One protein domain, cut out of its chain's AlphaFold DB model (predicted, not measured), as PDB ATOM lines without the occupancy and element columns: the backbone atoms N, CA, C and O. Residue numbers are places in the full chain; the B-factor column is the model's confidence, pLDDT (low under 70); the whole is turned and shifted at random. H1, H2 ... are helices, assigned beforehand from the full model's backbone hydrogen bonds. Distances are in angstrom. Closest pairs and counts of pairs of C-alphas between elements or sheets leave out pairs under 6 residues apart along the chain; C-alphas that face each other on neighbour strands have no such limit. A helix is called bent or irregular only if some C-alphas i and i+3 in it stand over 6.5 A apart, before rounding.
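This is residues 39 to 84 of the 272 residues of an uncharacterized protein of Streptomyces sp. CEV 2-1 (UniProt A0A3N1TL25). One long helix, H2, has the short helix H1 folded back along its first part as a helical hairpin, and a long loop, residues 63 to 79, folds back from its other end and leads to the very short H3. The 46 printed residues hold three named helices, H1, H2, H3 in chain order, and no named strand: all helix. The whole is compact, with a radius of gyration of the C-alphas of 10.0 A, and spans 26 by 18 by 18 A.

H1, residues 39 to 45, touches residues 51 to 55 of H2, residues 48 to 62, at a shallow tilt of 18 degrees, opposite ways; the closest C-alphas, of Pro 43 and Ala 51, are 5.2 A apart. H1 is irregular: C-alphas 40 and 43 are 7.1 A apart. Residues 56 to 59 of H2 only just touch H3, residues 80 to 83, with 3 pairs of C-alphas within 8 A, the closest those of Arg 59 and Leu 81, 6.4 A. H1 and H3 are apart. Every O i to N i+4 pair is within hydrogen-bond range in H2, but 1 of 3 in H1, where 3 of 4 O i to N i+3 pairs are; H3 is too short for an i+4 pair.

H1 begins at C-alpha 39 (19.610, 39.345, -55.063) and measures 10.1 A; H2 measures 21.3 A; H3, 5.1 A, ends at C-alpha 83 (27.339, 52.891, -50.571). Residues 70 to 71 pair with 74 to 75, antiparallel.

The C-alphas farthest apart, of Asp 44 and Gly 66, are 26.5 A apart. The printed part has no cut; the link from H1 to H2 is tight, that from H2 to H3 long. No printed residue is under 70 in pLDDT.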
ATOM      1  N   PRO A  39      19.473  38.683 -56.360       96.25
ATOM      2  CA  PRO A  39      19.610  39.345 -55.063       96.25
ATOM      3  C   PRO A  39      18.648  40.513 -54.815       96.25
ATOM      4  O   PRO A  39      18.193  40.693 -53.686       96.25
ATOM      5  N   SER A  40      18.284  41.271 -55.852       96.31
ATOM      6  CA  SER A  40      17.340  42.387 -55.727       96.31
ATOM      7  C   SER A  40      15.930  41.954 -55.322       96.31
ATOM      8  O   SER A  40      15.182  42.776 -54.805       96.31
ATOM      9  N   ARG A  41      15.580  40.671 -55.494       96.88
ATOM     10  CA  ARG A  41      14.289  40.089 -55.090       96.88
ATOM     11  C   ARG A  41      14.252  39.634 -53.635       96.88
ATOM     12  O   ARG A  41      13.190  39.279 -53.137       96.88
ATOM     13  N   LEU A  42      15.385  39.621 -52.931       96.50
ATOM     14  CA  LEU A  42      15.430  39.205 -51.525       96.50
ATOM     15  C   LEU A  42      14.460  39.981 -50.611       96.50
ATOM     16  O   LEU A  42      13.867  39.338 -49.747       96.50
ATOM     17  N   PRO A  43      14.240  41.302 -50.778       96.50
ATOM     18  CA  PRO A  43      13.235  42.035 -50.004       96.50
ATOM     19  C   PRO A  43      11.793  41.552 -50.202       96.50
ATOM     20  O   PRO A  43      10.988  41.724 -49.294       96.50
ATOM     21  N   ASP A  44      11.477  40.930 -51.342       96.56
ATOM     22  CA  ASP A  44      10.143  40.378 -51.620       96.56
ATOM     23  C   ASP A  44       9.957  38.979 -51.011       96.56
ATOM     24  O   ASP A  44       8.835  38.498 -50.863       96.56
ATOM     25  N   LEU A  45      11.065  38.301 -50.695       95.62
ATOM     26  CA  LEU A  45      11.094  36.895 -50.283       95.62
ATOM     27  C   LEU A  45      11.398  36.704 -48.794       95.62
ATOM     28  O   LEU A  45      11.135  35.637 -48.246       95.62
ATOM     29  N   LEU A  46      11.987  37.708 -48.141       95.81
ATOM     30  CA  LEU A  46      12.474  37.631 -46.766       95.81
ATOM     31  C   LEU A  46      11.923  38.774 -45.911       95.81
ATOM     32  O   LEU A  46      11.529  39.825 -46.412       95.81
ATOM     33  N   SER A  47      11.973  38.603 -44.585       96.75
ATOM     34  CA  SER A  47      11.709  39.715 -43.668       96.75
ATOM     35  C   SER A  47      12.689  40.875 -43.934       96.75
ATOM     36  O   SER A  47      13.835  40.630 -44.332       96.75
ATOM     37  N   PRO A  48      12.325  42.142 -43.656       96.06
ATOM     38  CA  PRO A  48      13.214  43.274 -43.926       96.06
ATOM     39  C   PRO A  48      14.595  43.160 -43.264       96.06
ATOM     40  O   PRO A  48      15.598  43.572 -43.844       96.06
ATOM     41  N   ALA A  49      14.665  42.606 -42.049       95.56
ATOM     42  CA  ALA A  49      15.930  42.404 -41.346       95.56
ATOM     43  C   ALA A  49      16.779  41.298 -41.995       95.56
ATOM     44  O   ALA A  49      18.000  41.435 -42.085       95.56
ATOM     45  N   ASP A  50      16.151  40.222 -42.469       96.44
ATOM     46  CA  ASP A  50      16.842  39.110 -43.126       96.44
ATOM     47  C   ASP A  50      17.314  39.476 -44.530       96.44
ATOM     48  O   ASP A  50      18.459  39.187 -44.869       96.44
ATOM     49  N   ALA A  51      16.501  40.199 -45.304       97.12
ATOM     50  CA  ALA A  51      16.891  40.712 -46.615       97.12
ATOM     51  C   ALA A  51      18.137  41.608 -46.521       97.12
ATOM     52  O   ALA A  51      19.093  41.428 -47.278       97.12
ATOM     53  N   ARG A  52      18.175  42.535 -45.548       96.69
ATOM     54  CA  ARG A  52      19.356  43.385 -45.311       96.69
ATOM     55  C   ARG A  52      20.585  42.563 -44.934       96.69
ATOM     56  O   ARG A  52      21.641  42.760 -45.526       96.69
ATOM     57  N   ARG A  53      20.447  41.610 -44.004       96.94
ATOM     58  CA  ARG A  53      21.549  40.718 -43.605       96.94
ATOM     59  C   ARG A  53      22.079  39.896 -44.781       96.94
ATOM     60  O   ARG A  53      23.292  39.816 -44.954       96.94
ATOM     61  N   ALA A  54      21.194  39.328 -45.596       96.56
ATOM     62  CA  ALA A  54      21.561  38.532 -46.760       96.56
ATOM     63  C   ALA A  54      22.297  39.368 -47.819       96.56
ATOM     64  O   ALA A  54      23.357  38.961 -48.291       96.56
ATOM     65  N   LEU A  55      21.800  40.567 -48.139       97.19
ATOM     66  CA  LEU A  55      22.468  41.486 -49.068       97.19
ATOM     67  C   LEU A  55      23.845  41.928 -48.548       97.19
ATOM     68  O   LEU A  55      24.816  41.896 -49.304       97.19
ATOM     69  N   SER A  56      23.953  42.270 -47.263       96.56
ATOM     70  CA  SER A  56      25.232  42.611 -46.625       96.56
ATOM     71  C   SER A  56      26.223  41.443 -46.681       96.56
ATOM     72  O   SER A  56      27.389  41.639 -47.013       96.56
ATOM     73  N   ALA A  57      25.768  40.208 -46.444       95.69
ATOM     74  CA  ALA A  57      26.607  39.016 -46.557       95.69
ATOM     75  C   ALA A  57      27.071  38.752 -48.002       95.69
ATOM     76  O   ALA A  57      28.230  38.400 -48.225       95.69
ATOM     77  N   LEU A  58      26.199  38.954 -48.997       96.62
ATOM     78  CA  LEU A  58      26.559  38.819 -50.411       96.62
ATOM     79  C   LEU A  58      27.627  39.837 -50.820       96.62
ATOM     80  O   LEU A  58      28.617  39.454 -51.445       96.62
ATOM     81  N   ARG A  59      27.471  41.106 -50.429       97.62
ATOM     82  CA  ARG A  59      28.476  42.147 -50.690       97.62
ATOM     83  C   ARG A  59      29.778  41.880 -49.957       97.62
ATOM     84  O   ARG A  59      30.825  41.996 -50.575       97.62
ATOM     85  N   ALA A  60      29.731  41.452 -48.697       96.56
ATOM     86  CA  ALA A  60      30.919  41.072 -47.936       96.56
ATOM     87  C   ALA A  60      31.703  39.940 -48.616       96.56
ATOM     88  O   ALA A  60      32.930  40.005 -48.720       96.56
ATOM     89  N   ARG A  61      30.989  38.930 -49.133       96.38
ATOM     90  CA  ARG A  61      31.576  37.823 -49.895       96.38
ATOM     91  C   ARG A  61      32.229  38.314 -51.183       96.38
ATOM     92  O   ARG A  61      33.371  37.950 -51.445       96.38
ATOM     93  N   ILE A  62      31.527  39.131 -51.972       97.44
ATOM     94  CA  ILE A  62      32.082  39.700 -53.210       97.44
ATOM     95  C   ILE A  62      33.288  40.578 -52.883       97.44
ATOM     96  O   ILE A  62      34.327  40.438 -53.508       97.44
ATOM     97  N   ASN A  63      33.205  41.417 -51.856       97.06
ATOM     98  CA  ASN A  63      34.291  42.287 -51.425       97.06
ATOM     99  C   ASN A  63      35.448  41.538 -50.745       97.06
ATOM    100  O   ASN A  63      36.369  42.180 -50.264       97.06
ATOM    101  N   ALA A  64      35.405  40.208 -50.626       94.31
ATOM    102  CA  ALA A  64      36.414  39.441 -49.896       94.31
ATOM    103  C   ALA A  64      36.708  39.993 -48.481       94.31
ATOM    104  O   ALA A  64      37.827  39.896 -47.986       94.31
ATOM    105  N   ALA A  65      35.700  40.582 -47.827       87.62
ATOM    106  CA  ALA A  65      35.858  41.272 -46.546       87.62
ATOM    107  C   ALA A  65      35.968  40.309 -45.350       87.62
ATOM    108  O   ALA A  65      36.274  40.729 -44.238       87.62
ATOM    109  N   GLY A  66      35.691  39.018 -45.565       88.44
ATOM    110  CA  GLY A  66      35.559  38.047 -44.484       88.44
ATOM    111  C   GLY A  66      34.318  38.327 -43.622       88.44
ATOM    112  O   GLY A  66      33.284  38.741 -44.153       88.44
ATOM    113  N   PRO A  67      34.376  38.061 -42.304       90.19
ATOM    114  CA  PRO A  67      33.296  38.391 -41.378       90.19
ATOM    115  C   PRO A  67      33.038  39.902 -41.312       90.19
ATOM    116  O   PRO A  67      33.970  40.690 -41.175       90.19
ATOM    117  N   VAL A  68      31.764  40.301 -41.337       92.69
ATOM    118  CA  VAL A  68      31.349  41.709 -41.245       92.69
ATOM    119  C   VAL A  68      30.441  41.903 -40.040       92.69
ATOM    120  O   VAL A  68      29.516  41.124 -39.806       92.69
ATOM    121  N   LEU A  69      30.712  42.954 -39.270       95.56
ATOM    122  CA  LEU A  69      29.876  43.364 -38.148       95.56
ATOM    123  C   LEU A  69      28.691  44.179 -38.662       95.56
ATOM    124  O   LEU A  69      28.865  45.122 -39.438       95.56
ATOM    125  N   LEU A  70      27.493  43.798 -38.223       96.38
ATOM    126  CA  LEU A  70      26.247  44.399 -38.677       96.38
ATOM    127  C   LEU A  70      25.519  45.092 -37.529       96.38
ATOM    128  O   LEU A  70      25.358  44.517 -36.455       96.38
ATOM    129  N   GLU A  71      24.975  46.269 -37.809       96.31
ATOM    130  CA  GLU A  71      23.978  46.945 -36.989       96.31
ATOM    131  C   GLU A  71      22.679  47.041 -37.796       96.31
ATOM    132  O   GLU A  71      22.664  47.493 -38.940       96.31
ATOM    133  N   ASN A  72      21.573  46.529 -37.249       93.81
ATOM    134  CA  ASN A  72      20.269  46.483 -37.931       93.81
ATOM    135  C   ASN A  72      20.285  45.819 -39.330       93.81
ATOM    136  O   ASN A  72      19.412  46.075 -40.166       93.81
ATOM    137  N   GLY A  73      21.249  44.925 -39.571       93.56
ATOM    138  CA  GLY A  73      21.448  44.219 -40.841       93.56
ATOM    139  C   GLY A  73      22.307  44.965 -41.868       93.56
ATOM    140  O   GLY A  73      22.453  44.469 -42.983       93.56
ATOM    141  N   LEU A  74      22.876  46.115 -41.505       94.69
ATOM    142  CA  LEU A  74      23.773  46.922 -42.335       94.69
ATOM    143  C   LEU A  74      25.202  46.888 -41.775       94.69
ATOM    144  O   LEU A  74      25.359  46.796 -40.559       94.69
ATOM    145  N   PRO A  75      26.243  46.955 -42.620       95.62
ATOM    146  CA  PRO A  75      27.624  46.976 -42.152       95.62
ATOM    147  C   PRO A  75      27.939  48.260 -41.384       95.62
ATOM    148  O   PRO A  75      27.634  49.356 -41.851       95.62
ATOM    149  N   ILE A  76      28.615  48.129 -40.240       96.56
ATOM    150  CA  ILE A  76      29.089  49.290 -39.460       96.56
ATOM    151  C   ILE A  76      30.243  50.038 -40.151       96.56
ATOM    152  O   ILE A  76      30.492  51.204 -39.865       96.56
ATOM    153  N   ALA A  77      30.947  49.363 -41.062       94.88
ATOM    154  CA  ALA A  77      32.018  49.909 -41.887       94.88
ATOM    155  C   ALA A  77      31.683  49.640 -43.368       94.88
ATOM    156  O   ALA A  77      32.123  48.628 -43.920       94.88
ATOM    157  N   PRO A  78      30.834  50.476 -43.996       95.12
ATOM    158  CA  PRO A  78      30.348  50.240 -45.351       95.12
ATOM    159  C   PRO A  78      31.449  50.403 -46.404       95.12
ATOM    160  O   PRO A  78      32.255  51.335 -46.369       95.12
ATOM    161  N   THR A  79      31.437  49.508 -47.387       95.62
ATOM    162  CA  THR A  79      32.333  49.524 -48.551       95.62
ATOM    163  C   THR A  79      31.720  50.320 -49.706       95.62
ATOM    164  O   THR A  79      30.576  50.774 -49.624       95.62
ATOM    165  N   VAL A  80      32.444  50.461 -50.823       96.25
ATOM    166  CA  VAL A  80      31.880  51.056 -52.050       96.25
ATOM    167  C   VAL A  80      30.636  50.298 -52.533       96.25
ATOM    168  O   VAL A  80      29.658  50.920 -52.937       96.25
ATOM    169  N   LEU A  81      30.609  48.967 -52.388       97.38
ATOM    170  CA  LEU A  81      29.464  48.146 -52.796       97.38
ATOM    171  C   LEU A  81      28.213  48.432 -51.957       97.38
ATOM    172  O   LEU A  81      27.091  48.327 -52.455       97.38
ATOM    173  N   ASP A  82      28.398  48.779 -50.683       95.94
ATOM    174  CA  ASP A  82      27.305  49.128 -49.778       95.94
ATOM    175  C   ASP A  82      26.778  50.530 -50.062       95.94
ATOM    176  O   ASP A  82      25.562  50.710 -50.157       95.94
ATOM    177  N   ARG A  83      27.687  51.500 -50.245       95.56
ATOM    178  CA  ARG A  83      27.339  52.891 -50.571       95.56
ATOM    179  C   ARG A  83      26.530  52.986 -51.859       95.56
ATOM    180  O   ARG A  83      25.512  53.664 -51.875       95.56
ATOM    181  N   LEU A  84      26.947  52.254 -52.891       96.00
ATOM    182  CA  LEU A  84      26.281  52.222 -54.197       96.00
ATOM    183  C   LEU A  84      25.118  51.234 -54.263       96.00
ATOM    184  O   LEU A  84      24.601  50.953 -55.339       96.00
TER     185      LEU A  84